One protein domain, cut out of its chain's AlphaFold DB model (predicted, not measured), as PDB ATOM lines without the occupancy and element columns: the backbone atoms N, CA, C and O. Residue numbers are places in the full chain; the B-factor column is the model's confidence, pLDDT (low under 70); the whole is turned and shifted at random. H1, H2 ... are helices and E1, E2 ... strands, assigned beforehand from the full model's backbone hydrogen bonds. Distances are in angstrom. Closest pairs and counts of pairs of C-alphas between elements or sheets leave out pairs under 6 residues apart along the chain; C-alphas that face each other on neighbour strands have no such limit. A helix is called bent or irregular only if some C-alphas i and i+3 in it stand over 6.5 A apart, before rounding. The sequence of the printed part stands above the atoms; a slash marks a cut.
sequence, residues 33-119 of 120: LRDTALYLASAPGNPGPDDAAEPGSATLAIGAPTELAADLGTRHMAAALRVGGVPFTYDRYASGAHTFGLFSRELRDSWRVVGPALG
ATOM      1  N   LEU A  33     275.675 223.322 345.197       97.38
ATOM      2  CA  LEU A  33     275.135 222.923 346.492       97.38
ATOM      3  C   LEU A  33     273.811 222.159 346.367       97.38
ATOM      4  O   LEU A  33     273.199 221.834 347.386       97.38
ATOM      5  N   ARG A  34     273.346 221.859 345.144       96.94
ATOM      6  CA  ARG A  34     272.198 220.964 344.961       96.94
ATOM      7  C   ARG A  34     272.457 219.610 345.611       96.94
ATOM      8  O   ARG A  34     273.596 219.167 345.747       96.94
ATOM      9  N   ASP A  35     271.369 219.006 346.075       96.12
ATOM     10  CA  ASP A  35     271.355 217.718 346.775       96.12
ATOM     11  C   ASP A  35     272.176 217.680 348.081       96.12
ATOM     12  O   ASP A  35     272.325 216.628 348.700       96.12
ATOM     13  N   THR A  36     272.656 218.835 348.555       97.62
ATOM     14  CA  THR A  36     273.299 218.986 349.862       97.62
ATOM     15  C   THR A  36     272.276 219.482 350.879       97.62
ATOM     16  O   THR A  36     271.543 220.438 350.629       97.62
ATOM     17  N   ALA A  37     272.230 218.865 352.062       98.12
ATOM     18  CA  ALA A  37     271.427 219.381 353.164       98.12
ATOM     19  C   ALA A  37     272.079 220.653 353.734       98.12
ATOM     20  O   ALA A  37     273.118 220.590 354.392       98.12
ATOM     21  N   LEU A  38     271.475 221.812 353.464       98.38
ATOM     22  CA  LEU A  38     271.996 223.116 353.874       98.38
ATOM     23  C   LEU A  38     271.253 223.658 355.097       98.38
ATOM     24  O   LEU A  38     270.035 223.861 355.064       98.38
ATOM     25  N   TYR A  39     272.014 223.960 356.144       98.69
ATOM     26  CA  TYR A  39     271.567 224.722 357.302       98.69
ATOM     27  C   TYR A  39     272.382 226.010 357.408       98.69
ATOM     28  O   TYR A  39     273.611 225.978 357.434       98.69
ATOM     29  N   LEU A  40     271.684 227.137 357.462       98.62
ATOM     30  CA  LEU A  40     272.242 228.460 357.701       98.62
ATOM     31  C   LEU A  40     271.744 228.960 359.056       98.62
ATOM     32  O   LEU A  40     270.587 228.738 359.421       98.62
ATOM     33  N   ALA A  41     272.598 229.689 359.759       98.50
ATOM     34  CA  ALA A  41     272.267 230.358 361.006       98.50
ATOM     35  C   ALA A  41     273.027 231.683 361.108       98.50
ATOM     36  O   ALA A  41     274.126 231.805 360.566       98.50
ATOM     37  N   SER A  42     272.397 232.688 361.716       98.44
ATOM     38  CA  SER A  42     273.060 233.928 362.147       98.44
ATOM     39  C   SER A  42     272.133 234.776 363.020       98.44
ATOM     40  O   SER A  42     270.928 234.507 363.116       98.44
ATOM     41  N   ALA A  43     272.673 235.839 363.612       98.06
ATOM     42  CA  ALA A  43     271.947 236.805 364.427       98.06
ATOM     43  C   ALA A  43     272.340 238.268 364.109       98.06
ATOM     44  O   ALA A  43     273.378 238.524 363.514       98.06
ATOM     45  N   PRO A  44     271.564 239.289 364.525       97.19
ATOM     46  CA  PRO A  44     271.818 240.684 364.144       97.19
ATOM     47  C   PRO A  44     273.047 241.335 364.809       97.19
ATOM     48  O   PRO A  44     273.273 242.529 364.610       97.19
ATOM     49  N   GLY A  45     273.806 240.612 365.636       95.31
ATOM     50  CA  GLY A  45     274.917 241.170 366.411       95.31
ATOM     51  C   GLY A  45     274.494 241.928 367.673       95.31
ATOM     52  O   GLY A  45     275.266 242.725 368.201       95.31
ATOM     53  N   ASN A  46     273.277 241.713 368.170       94.69
ATOM     54  CA  ASN A  46     272.811 242.166 369.480       94.69
ATOM     55  C   ASN A  46     272.906 240.997 370.479       94.69
ATOM     56  O   ASN A  46     272.084 240.084 370.382       94.69
ATOM     57  N   PRO A  47     273.862 241.007 371.435       92.81
ATOM     58  CA  PRO A  47     274.026 239.903 372.376       92.81
ATOM     59  C   PRO A  47     272.730 239.565 373.121       92.81
ATOM     60  O   PRO A  47     272.007 240.460 373.569       92.81
ATOM     61  N   GLY A  48     272.452 238.274 373.250       91.31
ATOM     62  CA  GLY A  48     271.303 237.718 373.947       91.31
ATOM     63  C   GLY A  48     271.696 236.798 375.108       91.31
ATOM     64  O   GLY A  48     272.841 236.805 375.558       91.31
ATOM     65  N   PRO A  49     270.747 235.986 375.602       89.25
ATOM     66  CA  PRO A  49     270.976 235.071 376.724       89.25
ATOM     67  C   PRO A  49     272.097 234.051 376.483       89.25
ATOM     68  O   PRO A  49     272.778 233.664 377.428       89.25
ATOM     69  N   ASP A  50     272.299 233.642 375.227       86.44
ATOM     70  CA  ASP A  50     273.340 232.686 374.836       86.44
ATOM     71  C   ASP A  50     274.747 233.318 374.794       86.44
ATOM     72  O   ASP A  50     275.742 232.604 374.733       86.44
ATOM     73  N   ASP A  51     274.855 234.650 374.865       88.00
ATOM     74  CA  ASP A  51     276.111 235.400 374.710       88.00
ATOM     75  C   ASP A  51     276.698 235.884 376.039       88.00
ATOM     76  O   ASP A  51     277.438 236.876 376.063       88.00
ATOM     77  N   ALA A  52     276.333 235.222 377.144       75.75
ATOM     78  CA  ALA A  52     276.753 235.592 378.490       75.75
ATOM     79  C   ALA A  52     278.253 235.937 378.519       75.75
ATOM     80  O   ALA A  52     279.116 235.159 378.109       75.75
ATOM     81  N   ALA A  53     278.548 237.163 378.947       63.72
ATOM     82  CA  ALA A  53     279.902 237.676 378.958       63.72
ATOM     83  C   ALA A  53     280.680 237.045 380.117       63.72
ATOM     84  O   ALA A  53     280.424 237.354 381.280       63.72
ATOM     85  N   GLU A  54     281.658 236.201 379.799       60.69
ATOM     86  CA  GLU A  54     282.716 235.857 380.749       60.69
ATOM     87  C   GLU A  54     283.457 237.137 381.192       60.69
ATOM     88  O   GLU A  54     283.579 238.085 380.407       60.69
ATOM     89  N   PRO A  55     283.984 237.215 382.424       54.75
ATOM     90  CA  PRO A  55     284.827 238.331 382.838       54.75
ATOM     91  C   PRO A  55     285.983 238.553 381.846       54.75
ATOM     92  O   PRO A  55     286.796 237.665 381.608       54.75
ATOM     93  N   GLY A  56     286.047 239.748 381.250       60.41
ATOM     94  CA  GLY A  56     287.022 240.071 380.200       60.41
ATOM     95  C   GLY A  56     286.595 239.694 378.777       60.41
ATOM     96  O   GLY A  56     287.406 239.818 377.857       60.41
ATOM     97  N   SER A  57     285.346 239.263 378.555       70.62
ATOM     98  CA  SER A  57     284.875 238.953 377.207       70.62
ATOM     99  C   SER A  57     284.854 240.201 376.323       70.62
ATOM    100  O   SER A  57     284.411 241.288 376.699       70.62
ATOM    101  N   ALA A  58     285.300 240.026 375.082       79.31
ATOM    102  CA  ALA A  58     285.180 241.036 374.043       79.31
ATOM    103  C   ALA A  58     283.848 240.912 373.280       79.31
ATOM    104  O   ALA A  58     283.762 241.336 372.127       79.31
ATOM    105  N   THR A  59     282.807 240.322 373.889       81.00
ATOM    106  CA  THR A  59     281.527 240.034 373.220       81.00
ATOM    107  C   THR A  59     280.923 241.296 372.613       81.00
ATOM    108  O   THR A  59     280.602 241.303 371.433       81.00
ATOM    109  N   LEU A  60     280.840 242.398 373.365       83.12
ATOM    110  CA  LEU A  60     280.282 243.655 372.848       83.12
ATOM    111  C   LEU A  60     281.216 244.361 371.853       83.12
ATOM    112  O   LEU A  60     280.763 244.878 370.839       83.12
ATOM    113  N   ALA A  61     282.522 244.388 372.129       85.31
ATOM    114  CA  ALA A  61     283.478 245.158 371.329       85.31
ATOM    115  C   ALA A  61     283.911 244.453 370.028       85.31
ATOM    116  O   ALA A  61     284.334 245.113 369.080       85.31
ATOM    117  N   ILE A  62     283.852 243.120 369.989       87.44
ATOM    118  CA  ILE A  62     284.349 242.290 368.883       87.44
ATOM    119  C   ILE A  62     283.281 241.303 368.411       87.44
ATOM    120  O   ILE A  62     283.044 241.218 367.209       87.44
ATOM    121  N   GLY A  63     282.633 240.575 369.324       90.94
ATOM    122  CA  GLY A  63     281.660 239.533 368.973       90.94
ATOM    123  C   GLY A  63     280.430 240.082 368.246       90.94
ATOM    124  O   GLY A  63     280.104 239.624 367.158       90.94
ATOM    125  N   ALA A  64     279.789 241.106 368.798       93.19
ATOM    126  CA  ALA A  64     278.623 241.779 368.231       93.19
ATOM    127  C   ALA A  64     278.858 242.311 366.798       93.19
ATOM    128  O   ALA A  64     278.125 241.914 365.891       93.19
ATOM    129  N   PRO A  65     279.887 243.143 366.525       94.06
ATOM    130  CA  PRO A  65     280.127 243.627 365.164       94.06
ATOM    131  C   PRO A  65     280.573 242.518 364.202       94.06
ATOM    132  O   PRO A  65     280.306 242.606 363.005       94.06
ATOM    133  N   THR A  66     281.244 241.478 364.706       94.56
ATOM    134  CA  THR A  66     281.606 240.310 363.894       94.56
ATOM    135  C   THR A  66     280.363 239.543 363.450       94.56
ATOM    136  O   THR A  66     280.244 239.218 362.273       94.56
ATOM    137  N   GLU A  67     279.423 239.315 364.363       96.81
ATOM    138  CA  GLU A  67     278.173 238.617 364.066       96.81
ATOM    139  C   GLU A  67     277.291 239.414 363.109       96.81
ATOM    140  O   GLU A  67     276.772 238.854 362.153       96.81
ATOM    141  N   LEU A  68     277.217 240.739 363.264       97.31
ATOM    142  CA  LEU A  68     276.526 241.588 362.292       97.31
ATOM    143  C   LEU A  68     277.116 241.440 360.878       97.31
ATOM    144  O   LEU A  68     276.373 241.362 359.900       97.31
ATOM    145  N   ALA A  69     278.446 241.398 360.749       97.06
ATOM    146  CA  ALA A  69     279.088 241.174 359.455       97.06
ATOM    147  C   ALA A  69     278.773 239.774 358.894       97.06
ATOM    148  O   ALA A  69     278.548 239.642 357.689       97.06
ATOM    149  N   ALA A  70     278.714 238.757 359.758       97.50
ATOM    150  CA  ALA A  70     278.313 237.405 359.387       97.50
ATOM    151  C   ALA A  70     276.841 237.342 358.935       97.50
ATOM    152  O   ALA A  70     276.587 236.809 357.860       97.50
ATOM    153  N   ASP A  71     275.888 237.963 359.646       98.44
ATOM    154  CA  ASP A  71     274.463 238.027 359.260       98.44
ATOM    155  C   ASP A  71     274.267 238.657 357.883       98.44
ATOM    156  O   ASP A  71     273.488 238.156 357.072       98.44
ATOM    157  N   LEU A  72     275.005 239.723 357.563       98.31
ATOM    158  CA  LEU A  72     274.957 240.311 356.222       98.31
ATOM    159  C   LEU A  72     275.392 239.304 355.145       98.31
ATOM    160  O   LEU A  72     274.719 239.186 354.117       98.31
ATOM    161  N   GLY A  73     276.461 238.544 355.395       98.12
ATOM    162  CA  GLY A  73     276.930 237.475 354.508       98.12
ATOM    163  C   GLY A  73     275.944 236.309 354.400       98.12
ATOM    164  O   GLY A  73     275.589 235.895 353.298       98.12
ATOM    165  N   THR A  74     275.416 235.824 355.525       98.50
ATOM    166  CA  THR A  74     274.437 234.728 355.569       98.50
ATOM    167  C   THR A  74     273.139 235.113 354.867       98.50
ATOM    168  O   THR A  74     272.571 234.322 354.113       98.50
ATOM    169  N   ARG A  75     272.679 236.361 355.023       98.50
ATOM    170  CA  ARG A  75     271.521 236.890 354.286       98.50
ATOM    171  C   ARG A  75     271.788 237.003 352.789       98.50
ATOM    172  O   ARG A  75     270.872 236.742 352.007       98.50
ATOM    173  N   HIS A  76     273.001 237.386 352.390       98.50
ATOM    174  CA  HIS A  76     273.405 237.391 350.986       98.50
ATOM    175  C   HIS A  76     273.372 235.971 350.399       98.50
ATOM    176  O   HIS A  76     272.713 235.748 349.384       98.50
ATOM    177  N   MET A  77     273.950 234.994 351.104       98.56
ATOM    178  CA  MET A  77     273.920 233.579 350.728       98.56
ATOM    179  C   MET A  77     272.488 233.034 350.615       98.56
ATOM    180  O   MET A  77     272.119 232.442 349.603       98.56
ATOM    181  N   ALA A  78     271.638 233.291 351.614       98.62
ATOM    182  CA  ALA A  78     270.235 232.876 351.598       98.62
ATOM    183  C   ALA A  78     269.452 233.502 350.428       98.62
ATOM    184  O   ALA A  78     268.548 232.878 349.866       98.62
ATOM    185  N   ALA A  79     269.779 234.739 350.040       98.62
ATOM    186  CA  ALA A  79     269.195 235.363 348.859       98.62
ATOM    187  C   ALA A  79     269.661 234.681 347.564       98.62
ATOM    188  O   ALA A  79     268.813 234.398 346.717       98.62
ATOM    189  N   ALA A  80     270.954 234.374 347.433       98.56
ATOM    190  CA  ALA A  80     271.510 233.669 346.278       98.56
ATOM    191  C   ALA A  80     270.900 232.265 346.112       98.56
ATOM    192  O   ALA A  80     270.382 231.950 345.042       98.56
ATOM    193  N   LEU A  81     270.845 231.464 347.185       98.69
ATOM    194  CA  LEU A  81     270.219 230.131 347.187       98.69
ATOM    195  C   LEU A  81     268.749 230.185 346.758       98.69
ATOM    196  O   LEU A  81     268.295 229.374 345.952       98.69
ATOM    197  N   ARG A  82     268.002 231.175 347.263       98.50
ATOM    198  CA  ARG A  82     266.592 231.374 346.909       98.50
ATOM    199  C   ARG A  82     266.410 231.758 345.441       98.50
ATOM    200  O   ARG A  82     265.471 231.272 344.822       98.50
ATOM    201  N   VAL A  83     267.280 232.605 344.890       98.38
ATOM    202  CA  VAL A  83     267.264 232.954 343.457       98.38
ATOM    203  C   VAL A  83     267.616 231.742 342.592       98.38
ATOM    204  O   VAL A  83     266.947 231.514 341.589       98.38
ATOM    205  N   GLY A  84     268.598 230.933 343.002       98.06
ATOM    206  CA  GLY A  84     268.975 229.687 342.320       98.06
ATOM    207  C   GLY A  84     267.992 228.526 342.517       98.06
ATOM    208  O   GLY A  84     268.156 227.461 341.929       98.06
ATOM    209  N   GLY A  85     266.958 228.678 343.350       98.19
ATOM    210  CA  GLY A  85     266.020 227.589 343.641       98.19
ATOM    211  C   GLY A  85     266.701 226.365 344.269       98.19
ATOM    212  O   GLY A  85     266.336 225.227 343.965       98.19
ATOM    213  N   VAL A  86     267.722 226.588 345.098       98.56
ATOM    214  CA  VAL A  86     268.406 225.543 345.870       98.56
ATOM    215  C   VAL A  86     267.750 225.472 347.252       98.56
ATOM    216  O   VAL A  86     267.667 226.505 347.920       98.56
ATOM    217  N   PRO A  87     267.245 224.309 347.698       98.00
ATOM    218  CA  PRO A  87     266.620 224.182 349.013       98.00
ATOM    219  C   PRO A  87     267.614 224.409 350.158       98.00
ATOM    220  O   PRO A  87     268.732 223.906 350.130       98.00
ATOM    221  N   PHE A  88     267.188 225.125 351.197       98.56
ATOM    222  CA  PHE A  88     267.967 225.338 352.417       98.56
ATOM    223  C   PHE A  88     267.046 225.591 353.612       98.56
ATOM    224  O   PHE A  88     265.896 226.006 353.451       98.56
ATOM    225  N   THR A  89     267.569 225.380 354.817       98.69
ATOM    226  CA  THR A  89     266.955 225.839 356.070       98.69
ATOM    227  C   THR A  89     267.756 227.015 356.602       98.69
ATOM    228  O   THR A  89     268.983 226.963 356.607       98.69
ATOM    229  N   TYR A  90     267.080 228.073 357.050       98.44
ATOM    230  CA  TYR A  90     267.744 229.236 357.627       98.44
ATOM    231  C   TYR A  90     267.061 229.692 358.912       98.44
ATOM    232  O   TYR A  90     265.931 230.181 358.872       98.44
ATOM    233  N   ASP A  91     267.793 229.596 360.021       98.38
ATOM    234  CA  ASP A  91     267.395 230.155 361.307       98.38
ATOM    235  C   ASP A  91     268.119 231.472 361.558       98.38
ATOM    236  O   ASP A  91     269.293 231.517 361.922       98.38
ATOM    237  N   ARG A  92     267.394 232.575 361.380       97.62
ATOM    238  CA  ARG A  92     267.877 233.891 361.789       97.62
ATOM    239  C   ARG A  92     267.375 234.204 363.191       97.62
ATOM    240  O   ARG A  92     266.199 234.525 363.372       97.62
ATOM    241  N   TYR A  93     268.256 234.114 364.177       97.75
ATOM    242  CA  TYR A  93     267.919 234.349 365.577       97.75
ATOM    243  C   TYR A  93     267.621 235.834 365.837       97.75
ATOM    244  O   TYR A  93     268.089 236.719 365.125       97.75
ATOM    245  N   ALA A  94     266.810 236.129 366.860       97.12
ATOM    246  CA  ALA A  94     266.435 237.508 367.210       97.12
ATOM    247  C   ALA A  94     267.552 238.282 367.940       97.12
ATOM    248  O   ALA A  94     267.546 239.515 367.977       97.12
ATOM    249  N   SER A  95     268.486 237.549 368.540       96.31
ATOM    250  CA  SER A  95     269.640 238.051 369.278       96.31
ATOM    251  C   SER A  95     270.771 237.037 369.189       96.31
ATOM    252  O   SER A  95     270.502 235.838 369.120       96.31
ATOM    253  N   GLY A  96     272.002 237.523 369.223       95.44
ATOM    254  CA  GLY A  96     273.213 236.724 369.131       95.44
ATOM    255  C   GLY A  96     274.438 237.611 368.925       95.44
ATOM    256  O   GLY A  96     274.351 238.690 368.328       95.44
ATOM    257  N   ALA A  97     275.585 237.150 369.399       95.12
ATOM    258  CA  ALA A  97     276.901 237.669 369.069       95.12
ATOM    259  C   ALA A  97     277.829 236.507 368.699       95.12
ATOM    260  O   ALA A  97     277.502 235.342 368.897       95.12
ATOM    261  N   HIS A  98     279.010 236.822 368.169       94.44
ATOM    262  CA  HIS A  98     279.937 235.808 367.669       94.44
ATOM    263  C   HIS A  98     280.636 235.088 368.836       94.44
ATOM    264  O   HIS A  98     281.780 235.391 369.189       94.44
ATOM    265  N   THR A  99     279.902 234.195 369.501       92.81
ATOM    266  CA  THR A  99     280.272 233.523 370.748       92.81
ATOM    267  C   THR A  99     280.074 232.013 370.640       92.81
ATOM    268  O   THR A  99     279.222 231.520 369.905       92.81
ATOM    269  N   PHE A 100     280.830 231.249 371.435       91.88
ATOM    270  CA  PHE A 100     280.642 229.797 371.511       91.88
ATOM    271  C   PHE A 100     279.271 229.390 372.058       91.88
ATOM    272  O   PHE A 100     278.803 228.298 371.736       91.88
ATOM    273  N   GLY A 101     278.630 230.236 372.868       92.38
ATOM    274  CA  GLY A 101     277.279 229.985 373.358       92.38
ATOM    275  C   GLY A 101     276.263 229.990 372.217       92.38
ATOM    276  O   GLY A 101     275.532 229.005 372.062       92.38
ATOM    277  N   LEU A 102     276.310 231.011 371.349       94.38
ATOM    278  CA  LEU A 102     275.511 231.045 370.121       94.38
ATOM    279  C   LEU A 102     275.837 229.846 369.217       94.38
ATOM    280  O   LEU A 102     274.935 229.081 368.883       94.38
ATOM    281  N   PHE A 103     277.117 229.587 368.923       95.31
ATOM    282  CA  PHE A 103     277.505 228.459 368.060       95.31
ATOM    283  C   PHE A 103     277.046 227.098 368.600       95.31
ATOM    284  O   PHE A 103     276.637 226.222 367.842       95.31
ATOM    285  N   SER A 104     277.074 226.903 369.921       95.81
ATOM    286  CA  SER A 104     276.609 225.661 370.554       95.81
ATOM    287  C   SER A 104     275.098 225.482 370.431       95.81
ATOM    288  O   SER A 104     274.601 224.354 370.381       95.81
ATOM    289  N   ARG A 105     274.334 226.576 370.424       96.19
ATOM    290  CA  ARG A 105     272.901 226.545 370.125       96.19
ATOM    291  C   ARG A 105     272.665 226.218 368.653       96.19
ATOM    292  O   ARG A 105     271.950 225.263 368.372       96.19
ATOM    293  N   GLU A 106     273.320 226.934 367.747       97.56
ATOM    294  CA  GLU A 106     273.183 226.742 366.300       97.56
ATOM    295  C   GLU A 106     273.544 225.319 365.868       97.56
ATOM    296  O   GLU A 106     272.825 224.711 365.080       97.56
ATOM    297  N   LEU A 107     274.607 224.747 366.443       97.81
ATOM    298  CA  LEU A 107     275.005 223.363 366.201       97.81
ATOM    299  C   LEU A 107     273.904 222.375 366.608       97.81
ATOM    300  O   LEU A 107     273.588 221.468 365.839       97.81
ATOM    301  N   ARG A 108     273.293 222.551 367.786       98.19
ATOM    302  CA  ARG A 108     272.186 221.694 368.244       98.19
ATOM    303  C   ARG A 108     270.960 221.836 367.344       98.19
ATOM    304  O   ARG A 108     270.401 220.826 366.922       98.19
ATOM    305  N   ASP A 109     270.585 223.067 367.013       98.38
ATOM    306  CA  ASP A 109     269.417 223.358 366.178       98.38
ATOM    307  C   ASP A 109     269.603 222.835 364.741       98.38
ATOM    308  O   ASP A 109     268.644 222.340 364.138       98.38
ATOM    309  N   SER A 110     270.838 222.857 364.219       98.56
ATOM    310  CA  SER A 110     271.188 222.326 362.893       98.56
ATOM    311  C   SER A 110     270.937 220.825 362.753       98.56
ATOM    312  O   SER A 110     270.705 220.335 361.645       98.56
ATOM    313  N   TRP A 111     270.938 220.079 363.866       98.44
ATOM    314  CA  TRP A 111     270.867 218.620 363.839       98.44
ATOM    315  C   TRP A 111     269.565 218.100 363.225       98.44
ATOM    316  O   TRP A 111     269.559 217.040 362.604       98.44
ATOM    317  N   ARG A 112     268.478 218.878 363.291       98.12
ATOM    318  CA  ARG A 112     267.213 218.527 362.623       98.12
ATOM    319  C   ARG A 112     267.318 218.481 361.091       98.12
ATOM    320  O   ARG A 112     266.460 217.887 360.449       98.12
ATOM    321  N   VAL A 113     268.327 219.139 360.516       98.44
ATOM    322  CA  VAL A 113     268.608 219.169 359.073       98.44
ATOM    323  C   VAL A 113     269.748 218.212 358.742       98.44
ATOM    324  O   VAL A 113     269.622 217.381 357.846       98.44
ATOM    325  N   VAL A 114     270.851 218.308 359.486       98.06
ATOM    326  CA  VAL A 114     272.080 217.555 359.207       98.06
ATOM    327  C   VAL A 114     271.956 216.084 359.610       98.06
ATOM    328  O   VAL A 114     272.398 215.218 358.865       98.06
ATOM    329  N   GLY A 115     271.320 215.777 360.746       98.25
ATOM    330  CA  GLY A 115     271.183 214.410 361.260       98.25
ATOM    331  C   GLY A 115     270.538 213.445 360.254       98.25
ATOM    332  O   GLY A 115     271.185 212.468 359.876       98.25
ATOM    333  N   PRO A 116     269.328 213.741 359.731       98.00
ATOM    334  CA  PRO A 116     268.685 212.899 358.721       98.00
ATOM    335  C   PRO A 116     269.515 212.736 357.441       98.00
ATOM    336  O   PRO A 116     269.542 211.655 356.858       98.00
ATOM    337  N   ALA A 117     270.231 213.784 357.018       97.31
ATOM    338  CA  ALA A 117     271.098 213.732 355.841       97.31
ATOM    339  C   ALA A 117     272.319 212.813 356.033       97.31
ATOM    340  O   ALA A 117     272.854 212.288 355.060       97.31
ATOM    341  N   LEU A 118     272.738 212.598 357.283       97.38
ATOM    342  CA  LEU A 118     273.801 211.665 357.663       97.38
ATOM    343  C   LEU A 118     273.281 210.263 358.027       97.38
ATOM    344  O   LEU A 118     274.086 209.381 358.319       97.38
ATOM    345  N   GLY A 119     271.963 210.040 358.012       96.88
ATOM    346  CA  GLY A 119     271.343 208.767 358.391       96.88
ATOM    347  C   GLY A 119     271.283 208.505 359.902       96.88
ATOM    348  O   GLY A 119     271.253 207.341 360.303       96.88
TER     349      GLY A 119
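What this domain is: This is residues 33 to 119 of the 120 residues of an uncharacterized protein of Dietzia lutea (UniProt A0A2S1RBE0). Two short parallel strands, E1 and E2, lie side by side as a narrow two-strand ribbon between two long helices: H1 runs along one side of it and H2 along the other, with E1 nearer than E2 to both helices. Both helices run back against the strands' direction, and a loop within the unnamed stretch of residues 43 to 58 makes one end of the long axis. The printed part has 87 residues, with two named strands and two named helices in the order E1, H1, E2, H2; the sheet, E1 beside E2, is parallel, and the class is mostly helix. The whole is only just compact, close to loose, with a radius of gyration of the C-alphas of 14.1 A, and it is elongated, spanning 43 by 28 by 17 A.

How they stand to each other: E1, residues 39 to 42, and E2, residues 89 to 92, are parallel neighbours with 9 degrees between their directions. C-alphas 40 and 90 face each other at 4.6 A; N 40 and O 89 are 2.8 A apart and N 91 and O 40 are 3.0 A apart, both within hydrogen-bond range. H1, residues 59 to 83, comes between them in the chain, and E1, H1 and E2 form a strand-helix-strand unit, two parallel neighbour strands joined through a helix, with a right-handed crossover. The closest C-alphas of E1 and H1 are those of Ser 42 and Asp 71, 5.2 A apart; those of H1 and E2 are Ala 78 and Tyr 90, 7.5 A apart. H2, residues 100 to 117, comes closest to E1 with the C-alphas of Tyr 39 and Ser 110, 6.1 A apart, and to E2 with those of Thr 89 and Val 113, 7.5 A apart. H1 and H2 are apart. Of the O i to N i+4 pairs, 19 of 21 in H1 and 9 of 14 in H2 are within hydrogen-bond range.

Where its parts are: E1 begins at C-alpha 39, (271.567, 224.722, 357.302), and is 10.5 A long. H1 measures 33.8 A from first to last C-alpha, beginning at C-alpha 59, (281.527, 240.034, 373.220); it is irregular, but only just, with C-alphas 61 and 64 6.7 A apart. E2 is 9.9 A long. H2 is 24.4 A long and ends at C-alpha 117, (271.098, 213.732, 355.841); it has a kink of 47 degrees near residue 111.

The domain as a whole: The C-alphas of Pro 55 and Gly 85 are the two farthest apart, 44.8 A. The printed part has no cut. The link from E1 to H1 is long, with 16 residues; that from H1 to E2 is tight, and that from E2 to H2 is short. The mean pLDDT of the printed part is 93.6, and residues 53 to 56 are under 70.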